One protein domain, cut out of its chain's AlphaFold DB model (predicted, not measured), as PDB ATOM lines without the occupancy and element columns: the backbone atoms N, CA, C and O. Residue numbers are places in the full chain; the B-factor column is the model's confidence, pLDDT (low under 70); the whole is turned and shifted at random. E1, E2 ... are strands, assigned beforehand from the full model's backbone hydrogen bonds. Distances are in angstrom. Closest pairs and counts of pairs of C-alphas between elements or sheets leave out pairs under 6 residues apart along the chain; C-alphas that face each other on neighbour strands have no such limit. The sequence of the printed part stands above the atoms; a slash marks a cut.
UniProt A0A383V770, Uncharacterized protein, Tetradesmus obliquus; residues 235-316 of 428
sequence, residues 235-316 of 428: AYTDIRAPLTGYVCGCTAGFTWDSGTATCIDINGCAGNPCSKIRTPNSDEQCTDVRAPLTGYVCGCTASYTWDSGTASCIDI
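What this domain is: This is residues 235 to 316 of the 428 residues of an uncharacterized protein of Tetradesmus obliquus (UniProt A0A383V770). Four small two-stranded hairpins follow one another in a rod of two halves: E1-E2 and E3-E4 make one half, E5-E6 and E7-E8 the other, and a long link joins them. The hairpin E1-E2 makes one far end of the rod. The printed part has 82 residues, no named helix and eight strands in the order E1 to E8, which form four antiparallel sheets of two strands each; the class is all strand, with 37 residues, under half, in named elements. It is only just extended, close to loose, with a radius of gyration of the C-alphas of 18.1 A and spans of 60 by 25 by 16 A.

Where its parts are: Find C-alpha 235 at (-23.684, 10.426, 34.549), where E1, residues 235 to 238, begins. Next come E2, residues 246 to 250, 13.1 A long, E3, residues 254 to 257, and E4, residues 262 to 265. E5, residues 282 to 288, starts at C-alpha 282 at (-0.095, -7.468, 12.925) and is 15.7 A long. E6, residues 296 to 300, is 12.8 A long; E7, residues 304 to 307, and E8, residues 312 to 315, follow.

How they stand to each other: In the hairpin E1-E2, look for N 237 and O 247, 3.0 A apart and within hydrogen-bond range. In E3-E4 it is N 255 and O 264, 2.8 A; in E5-E6, N 287 and O 297, 2.8 A; in E7-E8, N 305 and O 314, 2.8 A. The closest C-alphas of E2 and E4 are those of Cys 250 and Cys 263, 5.6 A; of E6 and E8, those of Cys 300 and Cys 313, 5.7 A. E1 to E4 are apart from E5 to E8.

The domain as a whole: The farthest C-alphas, those of Pro 242 and Ser 303, are 61.1 A apart. The printed part has no cut. The link from E4 to E5, residues 266 to 281, is long; its residues 278 to 279 have pLDDT under 70.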
ATOM      1  N   ALA A 235     -22.254  10.333  34.809       80.81
ATOM      2  CA  ALA A 235     -23.684  10.426  34.549       80.81
ATOM      3  C   ALA A 235     -24.466  10.350  35.868       80.81
ATOM      4  O   ALA A 235     -24.097   9.621  36.786       80.81
ATOM      5  N   TYR A 236     -25.572  11.085  35.963       81.19
ATOM      6  CA  TYR A 236     -26.438  11.076  37.141       81.19
ATOM      7  C   TYR A 236     -27.851  10.685  36.728       81.19
ATOM      8  O   TYR A 236     -28.439  11.317  35.850       81.19
ATOM      9  N   THR A 237     -28.408   9.671  37.381       81.31
ATOM     10  CA  THR A 237     -29.812   9.275  37.226       81.31
ATOM     11  C   THR A 237     -30.539   9.454  38.549       81.31
ATOM     12  O   THR A 237     -30.171   8.837  39.548       81.31
ATOM     13  N   ASP A 238     -31.557  10.310  38.551       83.50
ATOM     14  CA  ASP A 238     -32.400  10.556  39.722       83.50
ATOM     15  C   ASP A 238     -33.256   9.319  40.029       83.50
ATOM     16  O   ASP A 238     -33.823   8.700  39.118       83.50
ATOM     17  N   ILE A 239     -33.339   8.934  41.303       84.75
ATOM     18  CA  ILE A 239     -34.197   7.827  41.720       84.75
ATOM     19  C   ILE A 239     -35.633   8.343  41.715       84.75
ATOM     20  O   ILE A 239     -35.957   9.349  42.342       84.75
ATOM     21  N   ARG A 240     -36.515   7.649  40.990       80.88
ATOM     22  CA  ARG A 240     -37.923   8.046  40.914       80.88
ATOM     23  C   ARG A 240     -38.588   7.935  42.290       80.88
ATOM     24  O   ARG A 240     -38.363   6.974  43.026       80.88
ATOM     25  N   ALA A 241     -39.464   8.895  42.586       72.69
ATOM     26  CA  ALA A 241     -40.333   8.864  43.760       72.69
ATOM     27  C   ALA A 241     -41.112   7.527  43.852       72.69
ATOM     28  O   ALA A 241     -41.450   6.960  42.807       72.69
ATOM     29  N   PRO A 242     -41.425   7.018  45.064       81.56
ATOM     30  CA  PRO A 242     -41.354   7.679  46.379       81.56
ATOM     31  C   PRO A 242     -39.978   7.637  47.062       81.56
ATOM     32  O   PRO A 242     -39.829   8.155  48.166       81.56
ATOM     33  N   LEU A 243     -38.980   7.018  46.432       78.81
ATOM     34  CA  LEU A 243     -37.625   6.966  46.969       78.81
ATOM     35  C   LEU A 243     -36.912   8.311  46.770       78.81
ATOM     36  O   LEU A 243     -37.186   9.042  45.821       78.81
ATOM     37  N   THR A 244     -35.982   8.625  47.671       76.75
ATOM     38  CA  THR A 244     -35.113   9.803  47.573       76.75
ATOM     39  C   THR A 244     -33.675   9.359  47.343       76.75
ATOM     40  O   THR A 244     -33.129   8.614  48.156       76.75
ATOM     41  N   GLY A 245     -33.042   9.841  46.278       80.00
ATOM     42  CA  GLY A 245     -31.623   9.620  46.013       80.00
ATOM     43  C   GLY A 245     -31.286   9.780  44.536       80.00
ATOM     44  O   GLY A 245     -32.164   9.995  43.714       80.00
ATOM     45  N   TYR A 246     -30.008   9.656  44.199       76.50
ATOM     46  CA  TYR A 246     -29.516   9.629  42.825       76.50
ATOM     47  C   TYR A 246     -28.469   8.528  42.711       76.50
ATOM     48  O   TYR A 246     -27.734   8.257  43.661       76.50
ATOM     49  N   VAL A 247     -28.400   7.894  41.548       77.44
ATOM     50  CA  VAL A 247     -27.338   6.948  41.213       77.44
ATOM     51  C   VAL A 247     -26.321   7.677  40.344       77.44
ATOM     52  O   VAL A 247     -26.681   8.315  39.352       77.44
ATOM     53  N   CYS A 248     -25.055   7.601  40.744       77.50
ATOM     54  CA  CYS A 248     -23.928   8.008  39.916       77.50
ATOM     55  C   CYS A 248     -23.540   6.824  39.031       77.50
ATOM     56  O   CYS A 248     -23.245   5.746  39.544       77.50
ATOM     57  N   GLY A 249     -23.531   7.029  37.722       85.31
ATOM     58  CA  GLY A 249     -22.937   6.120  36.753       85.31
ATOM     59  C   GLY A 249     -21.756   6.782  36.055       85.31
ATOM     60  O   GLY A 249     -21.554   7.993  36.165       85.31
ATOM     61  N   CYS A 250     -20.993   5.991  35.314       91.31
ATOM     62  CA  CYS A 250     -20.015   6.523  34.378       91.31
ATOM     63  C   CYS A 250     -20.666   6.740  33.007       91.31
ATOM     64  O   CYS A 250     -21.636   6.066  32.653       91.31
ATOM     65  N   THR A 251     -20.191   7.734  32.263       90.12
ATOM     66  CA  THR A 251     -20.617   7.962  30.875       90.12
ATOM     67  C   THR A 251     -20.026   6.897  29.945       90.12
ATOM     68  O   THR A 251     -19.173   6.106  30.344       90.12
ATOM     69  N   ALA A 252     -20.503   6.844  28.695       89.44
ATOM     70  CA  ALA A 252     -19.967   5.917  27.698       89.44
ATOM     71  C   ALA A 252     -18.443   6.087  27.546       89.44
ATOM     72  O   ALA A 252     -17.942   7.212  27.581       89.44
ATOM     73  N   GLY A 253     -17.727   4.968  27.416       89.69
ATOM     74  CA  GLY A 253     -16.262   4.951  27.404       89.69
ATOM     75  C   GLY A 253     -15.615   4.873  28.787       89.69
ATOM     76  O   GLY A 253     -14.420   4.637  28.864       89.69
ATOM     77  N   PHE A 254     -16.371   5.008  29.883       93.31
ATOM     78  CA  PHE A 254     -15.820   4.990  31.240       93.31
ATOM     79  C   PHE A 254     -16.381   3.849  32.099       93.31
ATOM     80  O   PHE A 254     -17.543   3.457  31.978       93.31
ATOM     81  N   THR A 255     -15.567   3.357  33.031       92.75
ATOM     82  CA  THR A 255     -15.944   2.389  34.068       92.75
ATOM     83  C   THR A 255     -15.671   2.943  35.463       92.75
ATOM     84  O   THR A 255     -14.805   3.797  35.653       92.75
ATOM     85  N   TRP A 256     -16.431   2.474  36.453       92.38
ATOM     86  CA  TRP A 256     -16.252   2.890  37.840       92.38
ATOM     87  C   TRP A 256     -15.066   2.161  38.462       92.38
ATOM     88  O   TRP A 256     -15.096   0.939  38.611       92.38
ATOM     89  N   ASP A 257     -14.056   2.912  38.886       90.50
ATOM     90  CA  ASP A 257     -12.967   2.388  39.699       90.50
ATOM     91  C   ASP A 257     -13.275   2.581  41.187       90.50
ATOM     92  O   ASP A 257     -13.322   3.701  41.704       90.50
ATOM     93  N   SER A 258     -13.460   1.468  41.901       86.94
ATOM     94  CA  SER A 258     -13.688   1.476  43.347       86.94
ATOM     95  C   SER A 258     -12.465   1.918  44.151       86.94
ATOM     96  O   SER A 258     -12.640   2.390  45.272       86.94
ATOM     97  N   GLY A 259     -11.250   1.765  43.613       88.88
ATOM     98  CA  GLY A 259     -10.012   2.144  44.295       88.88
ATOM     99  C   GLY A 259      -9.848   3.659  44.394       88.88
ATOM    100  O   GLY A 259      -9.520   4.180  45.458       88.88
ATOM    101  N   THR A 260     -10.126   4.375  43.304       87.31
ATOM    102  CA  THR A 260     -10.057   5.845  43.262       87.31
ATOM    103  C   THR A 260     -11.404   6.538  43.478       87.31
ATOM    104  O   THR A 260     -11.434   7.754  43.661       87.31
ATOM    105  N   ALA A 261     -12.516   5.796  43.479       86.44
ATOM    106  CA  ALA A 261     -13.882   6.332  43.488       86.44
ATOM    107  C   ALA A 261     -14.133   7.341  42.345       86.44
ATOM    108  O   ALA A 261     -14.808   8.371  42.508       86.44
ATOM    109  N   THR A 262     -13.562   7.056  41.174       88.75
ATOM    110  CA  THR A 262     -13.701   7.873  39.965       88.75
ATOM    111  C   THR A 262     -14.082   7.031  38.755       88.75
ATOM    112  O   THR A 262     -13.969   5.808  38.768       88.75
ATOM    113  N   CYS A 263     -14.593   7.699  37.721       92.50
ATOM    114  CA  CYS A 263     -14.820   7.067  36.435       92.50
ATOM    115  C   CYS A 263     -13.516   7.151  35.642       92.50
ATOM    116  O   CYS A 263     -12.993   8.241  35.415       92.50
ATOM    117  N   ILE A 264     -12.986   5.995  35.265       92.56
ATOM    118  CA  ILE A 264     -11.752   5.868  34.492       92.56
ATOM    119  C   ILE A 264     -12.071   5.333  33.104       92.56
ATOM    120  O   ILE A 264     -13.101   4.691  32.907       92.56
ATOM    121  N   ASP A 265     -11.201   5.627  32.146       94.69
ATOM    122  CA  ASP A 265     -11.312   5.136  30.773       94.69
ATOM    123  C   ASP A 265     -11.398   3.600  30.742       94.69
ATOM    124  O   ASP A 265     -10.703   2.911  31.502       94.69
ATOM    125  N   ILE A 266     -12.262   3.057  29.887       94.94
ATOM    126  CA  ILE A 266     -12.304   1.618  29.631       94.94
ATOM    127  C   ILE A 266     -11.119   1.293  28.732       94.94
ATOM    128  O   ILE A 266     -11.196   1.466  27.523       94.94
ATOM    129  N   ASN A 267     -10.055   0.760  29.328       94.19
ATOM    130  CA  ASN A 267      -8.869   0.353  28.585       94.19
ATOM    131  C   ASN A 267      -9.185  -0.812  27.630       94.19
ATOM    132  O   ASN A 267      -9.220  -1.977  28.041       94.19
ATOM    133  N   GLY A 268      -9.366  -0.510  26.347       93.00
ATOM    134  CA  GLY A 268      -9.605  -1.478  25.282       93.00
ATOM    135  C   GLY A 268      -8.420  -2.408  25.026       93.00
ATOM    136  O   GLY A 268      -8.613  -3.501  24.504       93.00
ATOM    137  N   CYS A 269      -7.211  -2.036  25.450       94.25
ATOM    138  CA  CYS A 269      -6.015  -2.875  25.366       94.25
ATOM    139  C   CYS A 269      -5.848  -3.845  26.543       94.25
ATOM    140  O   CYS A 269      -4.897  -4.638  26.572       94.25
ATOM    141  N   ALA A 270      -6.759  -3.821  27.520       93.00
ATOM    142  CA  ALA A 270      -6.747  -4.778  28.615       93.00
ATOM    143  C   ALA A 270      -6.839  -6.223  28.084       93.00
ATOM    144  O   ALA A 270      -7.698  -6.567  27.276       93.00
ATOM    145  N   GLY A 271      -5.939  -7.093  28.552       89.19
ATOM    146  CA  GLY A 271      -5.895  -8.498  28.128       89.19
ATOM    147  C   GLY A 271      -5.210  -8.754  26.780       89.19
ATOM    148  O   GLY A 271      -5.357  -9.857  26.247       89.19
ATOM    149  N   ASN A 272      -4.471  -7.763  26.263       89.06
ATOM    150  CA  ASN A 272      -3.658  -7.829  25.046       89.06
ATOM    151  C   ASN A 272      -4.426  -8.423  23.846       89.06
ATOM    152  O   ASN A 272      -4.082  -9.504  23.355       89.06
ATOM    153  N   PRO A 273      -5.504  -7.761  23.389       88.62
ATOM    154  CA  PRO A 273      -6.321  -8.282  22.300       88.62
ATOM    155  C   PRO A 273      -5.523  -8.433  20.999       88.62
ATOM    156  O   PRO A 273      -5.723  -9.415  20.292       88.62
ATOM    157  N   CYS A 274      -4.572  -7.535  20.725       89.12
ATOM    158  CA  CYS A 274      -3.784  -7.537  19.490       89.12
ATOM    159  C   CYS A 274      -2.872  -8.761  19.347       89.12
ATOM    160  O   CYS A 274      -2.758  -9.298  18.250       89.12
ATOM    161  N   SER A 275      -2.335  -9.301  20.448       84.50
ATOM    162  CA  SER A 275      -1.577 -10.570  20.426       84.50
ATOM    163  C   SER A 275      -2.409 -11.803  20.041       84.50
ATOM    164  O   SER A 275      -1.872 -12.844  19.661       84.50
ATOM    165  N   LYS A 276      -3.740 -11.722  20.156       81.06
ATOM    166  CA  LYS A 276      -4.649 -12.823  19.798       81.06
ATOM    167  C   LYS A 276      -5.011 -12.805  18.318       81.06
ATOM    168  O   LYS A 276      -5.505 -13.808  17.802       81.06
ATOM    169  N   ILE A 277      -4.750 -11.692  17.642       78.94
ATOM    170  CA  ILE A 277      -4.982 -11.522  16.214       78.94
ATOM    171  C   ILE A 277      -3.797 -12.160  15.504       78.94
ATOM    172  O   ILE A 277      -2.792 -11.524  15.208       78.94
ATOM    173  N   ARG A 278      -3.903 -13.473  15.280       63.66
ATOM    174  CA  ARG A 278      -2.899 -14.279  14.574       63.66
ATOM    175  C   ARG A 278      -2.962 -14.035  13.066       63.66
ATOM    176  O   ARG A 278      -3.150 -14.969  12.291       63.66
ATOM    177  N   THR A 279      -2.839 -12.785  12.647       67.00
ATOM    178  CA  THR A 279      -2.564 -12.452  11.251       67.00
ATOM    179  C   THR A 279      -1.074 -12.148  11.127       67.00
ATOM    180  O   THR A 279      -0.566 -11.412  11.971       67.00
ATOM    181  N   PRO A 280      -0.375 -12.645  10.092       71.94
ATOM    182  CA  PRO A 280       1.055 -12.372   9.887       71.94
ATOM    183  C   PRO A 280       1.389 -10.877   9.732       71.94
ATOM    184  O   PRO A 280       2.557 -10.510   9.761       71.94
ATOM    185  N   ASN A 281       0.366 -10.029   9.606       81.44
ATOM    186  CA  ASN A 281       0.473  -8.614   9.275       81.44
ATOM    187  C   ASN A 281       0.128  -7.681  10.454       81.44
ATOM    188  O   ASN A 281      -0.127  -6.497  10.259       81.44
ATOM    189  N   SER A 282       0.057  -8.224  11.673       83.56
ATOM    190  CA  SER A 282      -0.095  -7.468  12.925       83.56
ATOM    191  C   SER A 282       1.278  -7.289  13.574       83.56
ATOM    192  O   SER A 282       2.082  -8.220  13.556       83.56
ATOM    193  N   ASP A 283       1.548  -6.123  14.161       85.19
ATOM    194  CA  ASP A 283       2.781  -5.865  14.927       85.19
ATOM    195  C   ASP A 283       2.592  -6.031  16.452       85.19
ATOM    196  O   ASP A 283       3.482  -5.704  17.237       85.19
ATOM    197  N   GLU A 284       1.420  -6.536  16.859       84.81
ATOM    198  CA  GLU A 284       0.980  -6.747  18.245       84.81
ATOM    199  C   GLU A 284       0.866  -5.476  19.105       84.81
ATOM    200  O   GLU A 284       0.476  -5.560  20.276       84.81
ATOM    201  N   GLN A 285       1.134  -4.288  18.556       90.94
ATOM    202  CA  GLN A 285       0.959  -3.042  19.289       90.94
ATOM    203  C   GLN A 285      -0.527  -2.776  19.494       90.94
ATOM    204  O   GLN A 285      -1.333  -2.930  18.583       90.94
ATOM    205  N   CYS A 286      -0.903  -2.359  20.699       93.56
ATOM    206  CA  CYS A 286      -2.276  -1.990  21.013       93.56
ATOM    207  C   CYS A 286      -2.335  -0.533  21.450       93.56
ATOM    208  O   CYS A 286      -1.621  -0.120  22.365       93.56
ATOM    209  N   THR A 287      -3.223   0.226  20.818       94.94
ATOM    210  CA  THR A 287      -3.552   1.596  21.197       94.94
ATOM    211  C   THR A 287      -5.001   1.664  21.644       94.94
ATOM    212  O   THR A 287      -5.913   1.267  20.921       94.94
ATOM    213  N   ASP A 288      -5.211   2.184  22.847       94.88
ATOM    214  CA  ASP A 288      -6.538   2.348  23.422       94.88
ATOM    215  C   ASP A 288      -7.309   3.488  22.740       94.88
ATOM    216  O   ASP A 288      -6.763   4.574  22.499       94.88
ATOM    217  N   VAL A 289      -8.586   3.252  22.430       93.69
ATOM    218  CA  VAL A 289      -9.471   4.298  21.913       93.69
ATOM    219  C   VAL A 289     -10.018   5.069  23.105       93.69
ATOM    220  O   VAL A 289     -10.957   4.628  23.757       93.69
ATOM    221  N   ARG A 290      -9.445   6.251  23.345       91.88
ATOM    222  CA  ARG A 290      -9.808   7.099  24.487       91.88
ATOM    223  C   ARG A 290     -11.312   7.366  24.573       91.88
ATOM    224  O   ARG A 290     -11.949   7.722  23.571       91.88
ATOM    225  N   ALA A 291     -11.833   7.351  25.797       88.44
ATOM    226  CA  ALA A 291     -13.173   7.829  26.107       88.44
ATOM    227  C   ALA A 291     -13.482   9.217  25.487       88.44
ATOM    228  O   ALA A 291     -12.598  10.077  25.378       88.44
ATOM    229  N   PRO A 292     -14.744   9.488  25.091       89.38
ATOM    230  CA  PRO A 292     -15.972   8.737  25.397       89.38
ATOM    231  C   PRO A 292     -16.266   7.563  24.449       89.38
ATOM    232  O   PRO A 292     -17.341   6.965  24.517       89.38
ATOM    233  N   LEU A 293     -15.361   7.275  23.515       90.06
ATOM    234  CA  LEU A 293     -15.460   6.098  22.662       90.06
ATOM    235  C   LEU A 293     -14.995   4.851  23.429       90.06
ATOM    236  O   LEU A 293     -14.445   4.946  24.520       90.06
ATOM    237  N   THR A 294     -15.267   3.678  22.867       89.88
ATOM    238  CA  THR A 294     -14.810   2.389  23.398       89.88
ATOM    239  C   THR A 294     -14.118   1.618  22.292       89.88
ATOM    240  O   THR A 294     -14.615   1.612  21.163       89.88
ATOM    241  N   GLY A 295     -13.049   0.900  22.619       91.31
ATOM    242  CA  GLY A 295     -12.397  -0.027  21.701       91.31
ATOM    243  C   GLY A 295     -10.884   0.096  21.736       91.31
ATOM    244  O   GLY A 295     -10.314   0.743  22.607       91.31
ATOM    245  N   TYR A 296     -10.236  -0.539  20.772       93.12
ATOM    246  CA  TYR A 296      -8.791  -0.510  20.607       93.12
ATOM    247  C   TYR A 296      -8.442  -0.522  19.120       93.12
ATOM    248  O   TYR A 296      -9.238  -0.930  18.270       93.12
ATOM    249  N   VAL A 297      -7.231  -0.075  18.821       93.31
ATOM    250  CA  VAL A 297      -6.604  -0.156  17.506       93.31
ATOM    251  C   VAL A 297      -5.363  -1.015  17.657       93.31
ATOM    252  O   VAL A 297      -4.537  -0.744  18.531       93.31
ATOM    253  N   CYS A 298      -5.236  -2.046  16.828       93.06
ATOM    254  CA  CYS A 298      -3.996  -2.803  16.746       93.06
ATOM    255  C   CYS A 298      -3.086  -2.209  15.677       93.06
ATOM    256  O   CYS A 298      -3.566  -1.738  14.647       93.06
ATOM    257  N   GLY A 299      -1.784  -2.212  15.934       92.50
ATOM    258  CA  GLY A 299      -0.792  -1.862  14.936       92.50
ATOM    259  C   GLY A 299      -0.671  -2.966  13.888       92.50
ATOM    260  O   GLY A 299      -0.877  -4.158  14.148       92.50
ATOM    261  N   CYS A 300      -0.387  -2.534  12.668       92.25
ATOM    262  CA  CYS A 300      -0.252  -3.391  11.505       92.25
ATOM    263  C   CYS A 300       1.137  -3.205  10.902       92.25
ATOM    264  O   CYS A 300       1.723  -2.123  10.969       92.25
ATOM    265  N   THR A 301       1.665  -4.265  10.296       89.62
ATOM    266  CA  THR A 301       2.929  -4.203   9.559       89.62
ATOM    267  C   THR A 301       2.816  -3.249   8.369       89.62
ATOM    268  O   THR A 301       1.718  -2.957   7.896       89.62
ATOM    269  N   ALA A 302       3.955  -2.787   7.845       87.06
ATOM    270  CA  ALA A 302       3.985  -1.941   6.649       87.06
ATOM    271  C   ALA A 302       3.127  -2.539   5.519       87.06
ATOM    272  O   ALA A 302       3.108  -3.758   5.359       87.06
ATOM    273  N   SER A 303       2.439  -1.683   4.756       87.06
ATOM    274  CA  SER A 303       1.399  -2.006   3.755       87.06
ATOM    275  C   SER A 303       0.027  -2.448   4.270       87.06
ATOM    276  O   SER A 303      -0.868  -2.649   3.463       87.06
ATOM    277  N   TYR A 304      -0.193  -2.506   5.588       90.19
ATOM    278  CA  TYR A 304      -1.495  -2.863   6.156       90.19
ATOM    279  C   TYR A 304      -2.078  -1.755   7.037       90.19
ATOM    280  O   TYR A 304      -1.357  -0.987   7.674       90.19
ATOM    281  N   THR A 305      -3.406  -1.701   7.112       91.44
ATOM    282  CA  THR A 305      -4.166  -0.825   8.007       91.44
ATOM    283  C   THR A 305      -5.138  -1.625   8.867       91.44
ATOM    284  O   THR A 305      -5.599  -2.701   8.486       91.44
ATOM    285  N   TRP A 306      -5.444  -1.106  10.053       92.25
ATOM    286  CA  TRP A 306      -6.366  -1.745  10.985       92.25
ATOM    287  C   TRP A 306      -7.815  -1.548  10.545       92.25
ATOM    288  O   TRP A 306      -8.303  -0.416  10.500       92.25
ATOM    289  N   ASP A 307      -8.526  -2.651  10.309       90.62
ATOM    290  CA  ASP A 307      -9.977  -2.642  10.169       90.62
ATOM    291  C   ASP A 307     -10.648  -3.075  11.477       90.62
ATOM    292  O   ASP A 307     -10.618  -4.238  11.889       90.62
ATOM    293  N   SER A 308     -11.308  -2.113  12.126       87.38
ATOM    294  CA  SER A 308     -12.099  -2.357  13.335       87.38
ATOM    295  C   SER A 308     -13.338  -3.230  13.099       87.38
ATOM    296  O   SER A 308     -13.828  -3.839  14.048       87.38
ATOM    297  N   GLY A 309     -13.851  -3.299  11.864       86.94
ATOM    298  CA  GLY A 309     -15.032  -4.085  11.509       86.94
ATOM    299  C   GLY A 309     -14.756  -5.587  11.483       86.94
ATOM    300  O   GLY A 309     -15.565  -6.369  11.982       86.94
ATOM    301  N   THR A 310     -13.601  -5.991  10.955       87.38
ATOM    302  CA  THR A 310     -13.159  -7.395  10.911       87.38
ATOM    303  C   THR A 310     -12.174  -7.759  12.021       87.38
ATOM    304  O   THR A 310     -11.845  -8.934  12.176       87.38
ATOM    305  N   ALA A 311     -11.720  -6.773  12.801       87.31
ATOM    306  CA  ALA A 311     -10.671  -6.915  13.805       87.31
ATOM    307  C   ALA A 311      -9.392  -7.547  13.224       87.31
ATOM    308  O   ALA A 311      -8.825  -8.484  13.794       87.31
ATOM    309  N   SER A 312      -8.946  -7.044  12.071       88.88
ATOM    310  CA  SER A 312      -7.769  -7.549  11.364       88.88
ATOM    311  C   SER A 312      -7.009  -6.443  10.639       88.88
ATOM    312  O   SER A 312      -7.577  -5.422  10.263       88.88
ATOM    313  N   CYS A 313      -5.728  -6.691  10.379       90.50
ATOM    314  CA  CYS A 313      -4.933  -5.877   9.468       90.50
ATOM    315  C   CYS A 313      -5.263  -6.252   8.020       90.50
ATOM    316  O   CYS A 313      -5.078  -7.405   7.622       90.50
ATOM    317  N   ILE A 314      -5.767  -5.289   7.255       89.38
ATOM    318  CA  ILE A 314      -6.118  -5.431   5.838       89.38
ATOM    319  C   ILE A 314      -5.145  -4.634   4.974       89.38
ATOM    320  O   ILE A 314      -4.485  -3.726   5.477       89.38
ATOM    321  N   ASP A 315      -5.040  -5.001   3.701       90.50
ATOM    322  CA  ASP A 315      -4.228  -4.272   2.727       90.50
ATOM    323  C   ASP A 315      -4.626  -2.787   2.682       90.50
ATOM    324  O   ASP A 315      -5.806  -2.443   2.829       90.50
ATOM    325  N   ILE A 316      -3.643  -1.903   2.522       91.69
ATOM    326  CA  ILE A 316      -3.906  -0.489   2.270       91.69
ATOM    327  C   ILE A 316      -4.303  -0.364   0.806       91.69
ATOM    328  O   ILE A 316      -3.439  -0.303  -0.057       91.69
TER     329      ILE A 316